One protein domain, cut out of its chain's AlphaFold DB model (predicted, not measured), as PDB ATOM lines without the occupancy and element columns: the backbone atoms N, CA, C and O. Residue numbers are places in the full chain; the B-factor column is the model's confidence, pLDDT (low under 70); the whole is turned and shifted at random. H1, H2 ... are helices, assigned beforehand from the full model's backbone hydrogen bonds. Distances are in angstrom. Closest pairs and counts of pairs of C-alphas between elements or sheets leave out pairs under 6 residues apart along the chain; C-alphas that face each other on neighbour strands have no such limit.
ATOM      1  N   ALA A 113     151.610 170.274 107.849       88.12
ATOM      2  CA  ALA A 113     151.392 170.408 109.289       88.12
ATOM      3  C   ALA A 113     152.335 169.516 110.117       88.12
ATOM      4  O   ALA A 113     152.979 169.995 111.047       88.12
ATOM      5  N   ASN A 114     152.498 168.243 109.745       92.69
ATOM      6  CA  ASN A 114     153.411 167.334 110.443       92.69
ATOM      7  C   ASN A 114     154.876 167.767 110.280       92.69
ATOM      8  O   ASN A 114     155.659 167.691 111.231       92.69
ATOM      9  N   LYS A 115     155.246 168.292 109.103       93.31
ATOM     10  CA  LYS A 115     156.571 168.895 108.896       93.31
ATOM     11  C   LYS A 115     156.777 170.123 109.795       93.31
ATOM     12  O   LYS A 115     157.845 170.252 110.389       93.31
ATOM     13  N   ALA A 116     155.755 170.964 109.968       92.31
ATOM     14  CA  ALA A 116     155.806 172.120 110.863       92.31
ATOM     15  C   ALA A 116     155.994 171.718 112.330       92.31
ATOM     16  O   ALA A 116     156.820 172.308 113.025       92.31
ATOM     17  N   VAL A 117     155.292 170.681 112.796       93.81
ATOM     18  CA  VAL A 117     155.465 170.144 114.156       93.81
ATOM     19  C   VAL A 117     156.887 169.616 114.353       93.81
ATOM     20  O   VAL A 117     157.529 169.954 115.347       93.81
ATOM     21  N   LYS A 118     157.427 168.861 113.387       94.31
ATOM     22  CA  LYS A 118     158.814 168.371 113.441       94.31
ATOM     23  C   LYS A 118     159.821 169.523 113.509       94.31
ATOM     24  O   LYS A 118     160.732 169.495 114.337       94.31
ATOM     25  N   HIS A 119     159.639 170.551 112.685       93.94
ATOM     26  CA  HIS A 119     160.494 171.736 112.698       93.94
ATOM     27  C   HIS A 119     160.397 172.497 114.033       93.94
ATOM     28  O   HIS A 119     161.412 172.868 114.618       93.94
ATOM     29  N   ALA A 120     159.188 172.648 114.579       93.06
ATOM     30  CA  ALA A 120     158.951 173.269 115.880       93.06
ATOM     31  C   ALA A 120     159.656 172.522 117.021       93.06
ATOM     32  O   ALA A 120     160.266 173.147 117.886       93.06
ATOM     33  N   MET A 121     159.609 171.188 117.008       95.06
ATOM     34  CA  MET A 121     160.328 170.363 117.979       95.06
ATOM     35  C   MET A 121     161.845 170.511 117.848       95.06
ATOM     36  O   MET A 121     162.527 170.595 118.866       95.06
ATOM     37  N   SER A 122     162.371 170.611 116.623       93.62
ATOM     38  CA  SER A 122     163.794 170.885 116.390       93.62
ATOM     39  C   SER A 122     164.219 172.229 116.998       93.62
ATOM     40  O   SER A 122     165.199 172.296 117.735       93.62
ATOM     41  N   LEU A 123     163.419 173.283 116.797       91.62
ATOM     42  CA  LEU A 123     163.659 174.600 117.397       91.62
ATOM     43  C   LEU A 123     163.608 174.576 118.930       91.62
ATOM     44  O   LEU A 123     164.374 175.283 119.582       91.62
ATOM     45  N   LEU A 124     162.714 173.773 119.514       91.56
ATOM     46  CA  LEU A 124     162.640 173.600 120.966       91.56
ATOM     47  C   LEU A 124     163.837 172.817 121.518       91.56
ATOM     48  O   LEU A 124     164.314 173.145 122.598       91.56
ATOM     49  N   LYS A 125     164.338 171.822 120.780       92.88
ATOM     50  CA  LYS A 125     165.514 171.034 121.166       92.88
ATOM     51  C   LYS A 125     166.814 171.837 121.042       92.88
ATOM     52  O   LYS A 125     167.704 171.698 121.874       92.88
ATOM     53  N   GLY A 126     166.934 172.670 120.007       89.06
ATOM     54  CA  GLY A 126     168.115 173.505 119.758       89.06
ATOM     55  C   GLY A 126     168.133 174.837 120.517       89.06
ATOM     56  O   GLY A 126     169.162 175.509 120.535       89.06
ATOM     57  N   GLY A 127     167.010 175.239 121.119       86.44
ATOM     58  CA  GLY A 127     166.891 176.508 121.834       86.44
ATOM     59  C   GLY A 127     167.598 176.523 123.193       86.44
ATOM     60  O   GLY A 127     167.898 175.484 123.776       86.44
ATOM     61  N   THR A 128     167.857 177.726 123.706       83.62
ATOM     62  CA  THR A 128     168.441 177.932 125.039       83.62
ATOM     63  C   THR A 128     167.405 177.725 126.144       83.62
ATOM     64  O   THR A 128     166.205 177.925 125.929       83.62
ATOM     65  N   LYS A 129     167.872 177.428 127.363       83.25
ATOM     66  CA  LYS A 129     167.024 177.257 128.556       83.25
ATOM     67  C   LYS A 129     166.089 178.435 128.807       83.25
ATOM     68  O   LYS A 129     164.918 178.225 129.109       83.25
ATOM     69  N   ALA A 130     166.560 179.661 128.587       78.12
ATOM     70  CA  ALA A 130     165.735 180.863 128.698       78.12
ATOM     71  C   ALA A 130     164.561 180.874 127.696       78.12
ATOM     72  O   ALA A 130     163.437 181.250 128.034       78.12
ATOM     73  N   ALA A 131     164.797 180.417 126.463       77.88
ATOM     74  CA  ALA A 131     163.810 180.450 125.390       77.88
ATOM     75  C   ALA A 131     162.796 179.295 125.462       77.88
ATOM     76  O   ALA A 131     161.609 179.494 125.186       77.88
ATOM     77  N   THR A 132     163.247 178.088 125.810       80.12
ATOM     78  CA  THR A 132     162.444 176.854 125.714       80.12
ATOM     79  C   THR A 132     162.025 176.314 127.079       80.12
ATOM     80  O   THR A 132     161.031 175.595 127.168       80.12
ATOM     81  N   GLY A 133     162.708 176.719 128.153       82.25
ATOM     82  CA  GLY A 133     162.525 176.187 129.502       82.25
ATOM     83  C   GLY A 133     163.248 174.865 129.754       82.25
ATOM     84  O   GLY A 133     163.012 174.266 130.796       82.25
ATOM     85  N   ALA A 134     164.084 174.401 128.822       86.44
ATOM     86  CA  ALA A 134     164.864 173.172 128.945       86.44
ATOM     87  C   ALA A 134     166.315 173.396 128.518       86.44
ATOM     88  O   ALA A 134     166.595 174.267 127.697       86.44
ATOM     89  N   ASP A 135     167.233 172.608 129.070       87.00
ATOM     90  CA  ASP A 135     168.639 172.673 128.676       87.00
ATOM     91  C   ASP A 135     168.803 172.337 127.183       87.00
ATOM     92  O   ASP A 135     168.027 171.566 126.608       87.00
ATOM     93  N   LYS A 136     169.828 172.917 126.548       88.06
ATOM     94  CA  LYS A 136     170.110 172.712 125.121       88.06
ATOM     95  C   LYS A 136     170.246 171.212 124.826       88.06
ATOM     96  O   LYS A 136     170.936 170.492 125.539       88.06
ATOM     97  N   GLY A 137     169.586 170.741 123.773       88.75
ATOM     98  CA  GLY A 137     169.565 169.327 123.389       88.75
ATOM     99  C   GLY A 137     168.452 168.506 124.047       88.75
ATOM    100  O   GLY A 137     168.135 167.427 123.541       88.75
ATOM    101  N   LYS A 138     167.797 169.020 125.097       90.81
ATOM    102  CA  LYS A 138     166.638 168.391 125.743       90.81
ATOM    103  C   LYS A 138     165.342 169.082 125.322       90.81
ATOM    104  O   LYS A 138     165.300 170.273 125.032       90.81
ATOM    105  N   LEU A 139     164.259 168.312 125.276       91.62
ATOM    106  CA  LEU A 139     162.928 168.847 125.006       91.62
ATOM    107  C   LEU A 139     162.258 169.264 126.324       91.62
ATOM    108  O   LEU A 139     162.303 168.497 127.286       91.62
ATOM    109  N   PRO A 140     161.602 170.438 126.388       91.06
ATOM    110  CA  PRO A 140     160.835 170.824 127.566       91.06
ATOM    111  C   PRO A 140     159.628 169.909 127.776       91.06
ATOM    112  O   PRO A 140     159.065 169.351 126.829       91.06
ATOM    113  N   ARG A 141     159.181 169.785 129.030       90.88
ATOM    114  CA  ARG A 141     157.962 169.036 129.357       90.88
ATOM    115  C   ARG A 141     156.784 169.614 128.563       90.88
ATOM    116  O   ARG A 141     156.529 170.814 128.594       90.88
ATOM    117  N   GLY A 142     156.082 168.762 127.817       92.69
ATOM    118  CA  GLY A 142     154.982 169.193 126.946       92.69
ATOM    119  C   GLY A 142     155.411 169.846 125.624       92.69
ATOM    120  O   GLY A 142     154.573 170.467 124.965       92.69
ATOM    121  N   ALA A 143     156.671 169.685 125.191       91.69
ATOM    122  CA  ALA A 143     157.179 170.213 123.921       91.69
ATOM    123  C   ALA A 143     156.298 169.853 122.717       91.69
ATOM    124  O   ALA A 143     156.058 170.701 121.863       91.69
ATOM    125  N   PHE A 144     155.772 168.625 122.669       94.00
ATOM    126  CA  PHE A 144     154.879 168.189 121.596       94.00
ATOM    127  C   PHE A 144     153.580 169.009 121.560       94.00
ATOM    128  O   PHE A 144     153.228 169.572 120.527       94.00
ATOM    129  N   LYS A 145     152.915 169.184 122.711       93.88
ATOM    130  CA  LYS A 145     151.693 170.001 122.830       93.88
ATOM    131  C   LYS A 145     151.951 171.458 122.434       93.88
ATOM    132  O   LYS A 145     151.140 172.068 121.739       93.88
ATOM    133  N   MET A 146     153.098 172.010 122.836       91.69
ATOM    134  CA  MET A 146     153.527 173.351 122.427       91.69
ATOM    135  C   MET A 146     153.778 173.449 120.919       91.69
ATOM    136  O   MET A 146     153.337 174.417 120.301       91.69
ATOM    137  N   ALA A 147     154.457 172.464 120.330       92.50
ATOM    138  CA  ALA A 147     154.772 172.404 118.907       92.50
ATOM    139  C   ALA A 147     153.508 172.313 118.044       92.50
ATOM    140  O   ALA A 147     153.369 173.080 117.095       92.50
ATOM    141  N   VAL A 148     152.554 171.455 118.417       93.88
ATOM    142  CA  VAL A 148     151.255 171.328 117.736       93.88
ATOM    143  C   VAL A 148     150.482 172.645 117.795       93.88
ATOM    144  O   VAL A 148     150.037 173.151 116.764       93.88
ATOM    145  N   LYS A 149     150.388 173.266 118.979       91.00
ATOM    146  CA  LYS A 149     149.691 174.551 119.138       91.00
ATOM    147  C   LYS A 149     150.368 175.679 118.351       91.00
ATOM    148  O   LYS A 149     149.683 176.496 117.742       91.00
ATOM    149  N   ALA A 150     151.699 175.720 118.336       90.56
ATOM    150  CA  ALA A 150     152.453 176.713 117.579       90.56
ATOM    151  C   ALA A 150     152.335 176.511 116.059       90.56
ATOM    152  O   ALA A 150     152.198 177.495 115.339       90.56
ATOM    153  N   ALA A 151     152.340 175.264 115.578       90.62
ATOM    154  CA  ALA A 151     152.133 174.938 114.169       90.62
ATOM    155  C   ALA A 151     150.726 175.336 113.697       90.62
ATOM    156  O   ALA A 151     150.590 175.930 112.633       90.62
ATOM    157  N   GLY A 152     149.694 175.099 114.515       89.25
ATOM    158  CA  GLY A 152     148.332 175.555 114.223       89.25
ATOM    159  C   GLY A 152     148.237 177.077 114.075       89.25
ATOM    160  O   GLY A 152     147.653 177.562 113.113       89.25
ATOM    161  N   LEU A 153     148.884 177.830 114.972       88.19
ATOM    162  CA  LEU A 153     148.929 179.301 114.923       88.19
ATOM    163  C   LEU A 153     149.800 179.871 113.790       88.19
ATOM    164  O   LEU A 153     149.681 181.050 113.462       88.19
ATOM    165  N   ALA A 154     150.721 179.075 113.246       87.62
ATOM    166  CA  ALA A 154     151.599 179.477 112.151       87.62
ATOM    167  C   ALA A 154     150.968 179.260 110.766       87.62
ATOM    168  O   ALA A 154     151.506 179.753 109.778       87.62
ATOM    169  N   ASN A 155     149.842 178.545 110.688       87.19
ATOM    170  CA  ASN A 155     149.175 178.229 109.431       87.19
ATOM    171  C   ASN A 155     148.703 179.520 108.720       87.19
ATOM    172  O   ASN A 155     147.941 180.287 109.312       87.19
ATOM    173  N   PRO A 156     149.081 179.763 107.452       79.75
ATOM    174  CA  PRO A 156     148.724 180.967 106.699       79.75
ATOM    175  C   PRO A 156     147.217 181.142 106.497       79.75
ATOM    176  O   PRO A 156     146.764 182.266 106.312       79.75
ATOM    177  N   ARG A 157     146.432 180.059 106.582       80.94
ATOM    178  CA  ARG A 157     144.963 180.112 106.519       80.94
ATOM    179  C   ARG A 157     144.311 180.596 107.818       80.94
ATOM    180  O   ARG A 157     143.098 180.752 107.859       80.94
ATOM    181  N   THR A 158     145.079 180.806 108.891       74.94
ATOM    182  CA  THR A 158     144.543 181.374 110.134       74.94
ATOM    183  C   THR A 158     144.567 182.907 110.076       74.94
ATOM    184  O   THR A 158     145.600 183.476 109.706       74.94
ATOM    185  N   PRO A 159     143.464 183.599 110.428       64.31
ATOM    186  CA  PRO A 159     143.349 185.052 110.300       64.31
ATOM    187  C   PRO A 159     144.387 185.797 111.163       64.31
ATOM    188  O   PRO A 159     144.276 185.921 112.383       64.31
ATOM    189  N   SER A 160     145.463 186.203 110.483       59.03
ATOM    190  CA  SER A 160     146.323 187.389 110.636       59.03
ATOM    191  C   SER A 160     146.534 188.036 112.019       59.03
ATOM    192  O   SER A 160     146.762 189.234 112.118       59.03
ATOM    193  N   ARG A 161     146.658 187.266 113.101       69.81
ATOM    194  CA  ARG A 161     147.535 187.632 114.234       69.81
ATOM    195  C   ARG A 161     147.873 186.369 115.004       69.81
ATOM    196  O   ARG A 161     146.977 185.667 115.453       69.81
ATOM    197  N   VAL A 162     149.161 186.080 115.201       72.62
ATOM    198  CA  VAL A 162     149.582 184.994 116.105       72.62
ATOM    199  C   VAL A 162     149.174 185.390 117.531       72.62
ATOM    200  O   VAL A 162     149.912 186.088 118.235       72.62
ATOM    201  N   LYS A 163     147.956 185.006 117.924       67.50
ATOM    202  CA  LYS A 163     147.367 185.223 119.248       67.50
ATOM    203  C   LYS A 163     147.806 184.063 120.146       67.50
ATOM    204  O   LYS A 163     147.483 182.909 119.890       67.50
ATOM    205  N   GLY A 164     148.609 184.348 121.169       68.50
ATOM    206  CA  GLY A 164     149.154 183.323 122.063       68.50
ATOM    207  C   GLY A 164     150.032 183.900 123.171       68.50
ATOM    208  O   GLY A 164     150.437 185.061 123.110       68.50
ATOM    209  N   LYS A 165     150.337 183.079 124.183       75.62
ATOM    210  CA  LYS A 165     151.159 183.467 125.341       75.62
ATOM    211  C   LYS A 165     152.648 183.172 125.092       75.62
ATOM    212  O   LYS A 165     152.992 182.093 124.604       75.62
ATOM    213  N   GLY A 166     153.507 184.138 125.435       84.12
ATOM    214  CA  GLY A 166     154.973 184.039 125.534       84.12
ATOM    215  C   GLY A 166     155.658 183.101 124.531       84.12
ATOM    216  O   GLY A 166     155.708 183.370 123.329       84.12
ATOM    217  N   ARG A 167     156.175 181.973 125.038       85.50
ATOM    218  CA  ARG A 167     156.991 181.002 124.285       85.50
ATOM    219  C   ARG A 167     156.285 180.435 123.048       85.50
ATOM    220  O   ARG A 167     156.911 180.317 121.999       85.50
ATOM    221  N   ILE A 168     154.983 180.148 123.131       89.06
ATOM    222  CA  ILE A 168     154.207 179.582 122.010       89.06
ATOM    223  C   ILE A 168     154.064 180.610 120.884       89.06
ATOM    224  O   ILE A 168     154.209 180.268 119.715       89.06
ATOM    225  N   LYS A 169     153.840 181.885 121.228       88.69
ATOM    226  CA  LYS A 169     153.752 182.980 120.252       88.69
ATOM    227  C   LYS A 169     155.083 183.197 119.532       88.69
ATOM    228  O   LYS A 169     155.099 183.345 118.313       88.69
ATOM    229  N   ASN A 170     156.195 183.170 120.265       88.69
ATOM    230  CA  ASN A 170     157.530 183.293 119.676       88.69
ATOM    231  C   ASN A 170     157.856 182.104 118.761       88.69
ATOM    232  O   ASN A 170     158.368 182.304 117.661       88.69
ATOM    233  N   LEU A 171     157.497 180.886 119.175       89.75
ATOM    234  CA  LEU A 171     157.661 179.683 118.360       89.75
ATOM    235  C   LEU A 171     156.811 179.744 117.081       89.75
ATOM    236  O   LEU A 171     157.327 179.507 115.993       89.75
ATOM    237  N   ALA A 172     155.544 180.147 117.187       90.12
ATOM    238  CA  ALA A 172     154.646 180.295 116.043       90.12
ATOM    239  C   ALA A 172     155.112 181.381 115.057       90.12
ATOM    240  O   ALA A 172     155.004 181.190 113.852       90.12
ATOM    241  N   ARG A 173     155.705 182.490 115.528       88.69
ATOM    242  CA  ARG A 173     156.321 183.503 114.647       88.69
ATOM    243  C   ARG A 173     157.497 182.944 113.847       88.69
ATOM    244  O   ARG A 173     157.602 183.227 112.658       88.69
ATOM    245  N   LYS A 174     158.362 182.148 114.484       88.75
ATOM    246  CA  LYS A 174     159.478 181.473 113.803       88.75
ATOM    247  C   LYS A 174     158.966 180.462 112.775       88.75
ATOM    248  O   LYS A 174     159.469 180.425 111.661       88.75
ATOM    249  N   LEU A 175     157.929 179.701 113.124       90.31
ATOM    250  CA  LEU A 175     157.298 178.742 112.214       90.31
ATOM    251  C   LEU A 175     156.571 179.410 111.051       90.31
ATOM    252  O   LEU A 175     156.625 178.884 109.952       90.31
ATOM    253  N   LYS A 176     155.942 180.572 111.254       88.12
ATOM    254  CA  LYS A 176     155.234 181.295 110.188       88.12
ATOM    255  C   LYS A 176     156.171 181.749 109.062       88.12
ATOM    256  O   LYS A 176     155.738 181.820 107.926       88.12
ATOM    257  N   ARG A 177     157.440 182.042 109.372       84.50
ATOM    258  CA  ARG A 177     158.470 182.342 108.358       84.50
ATOM    259  C   ARG A 177     158.954 181.098 107.607       84.50
ATOM    260  O   ARG A 177     159.513 181.230 106.531       84.50
ATOM    261  N   TRP A 178     158.802 179.922 108.212       87.19
ATOM    262  CA  TRP A 178     159.231 178.642 107.646       87.19
ATOM    263  C   TRP A 178     158.123 177.948 106.839       87.19
ATOM    264  O   TRP A 178     158.423 177.156 105.951       87.19
ATOM    265  N   TRP A 179     156.860 178.202 107.191       79.50
ATOM    266  CA  TRP A 179     155.681 177.600 106.573       79.50
ATOM    267  C   TRP A 179     155.554 177.995 105.107       79.50
ATOM    268  O   TRP A 179     155.334 177.075 104.290       79.50
TER     269      TRP A 179
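AT A GLANCE: This is residues 113 to 179 of the 179 residues of an uncharacterized protein of Flavobacteriales bacterium (UniProt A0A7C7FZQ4). Three helices, H1, H3 and H4, pack together as a small cluster, their centres in a triangle, and each crosses the other two at a steep tilt. The short helix H2 lies near one end of the longest axis, and the link between H3 and H4 loops out to the other end. The printed part has 67 residues, with four named helices in the order H1, H2, H3, H4 and no named strand, and its class is all helix. It is compact, with a radius of gyration of the C-alphas of 11.0 A, and only just elongated, with spans of 33 by 22 by 18 A.

IN THESE COORDINATES: H1 is residues 113 to 126, 20.0 A long from its first C-alpha at (151.392, 170.408, 109.289). H2 is residues 129 to 132. H3 is residues 143 to 154, 16.0 A long, from C-alpha 143 at (157.179, 170.213, 123.921). H4 is residues 166 to 178, 19.2 A long, to C-alpha 178 at (159.231, 178.642, 107.646).

HOW THE PARTS SIT: H1 and H3 touch, closest at the C-alphas of Ala 120 and Ala 147, 5.2 A apart. They run opposite ways at a steep tilt of 55 degrees. H1 touches H4 with residues 171 to 175 of H4 alone, closest at the C-alphas of Ala 120 and Leu 175, 6.8 A apart; they run opposite ways at a steep tilt of 59 degrees. H3 and H4 touch, closest at the C-alphas of Ala 150 and Ala 172, 4.5 A apart. They run the same way at a steep tilt of 58 degrees. H2 is close to H1 but not clearly touching, with the C-alphas of Leu 124 and Thr 132 5.8 A apart. H2 and H4 are also close but not clearly touching, with the C-alphas of Ala 131 and Arg 167 6.9 A apart. H2 and H3 are apart. Every O i to N i+4 pair is within hydrogen-bond range in H1 and H3, and 8 of 9 are in H4; H2 is too short for such a pair.

THE WHOLE: The two C-alphas farthest apart are those of Asp 135 and Pro 159, at 33.6 A. The printed part has no cut. The link from H3 to H4 is long, with 11 residues. Mean pLDDT of the printed part is 86.5; residues 159 to 161 and 163 to 164 are under 70.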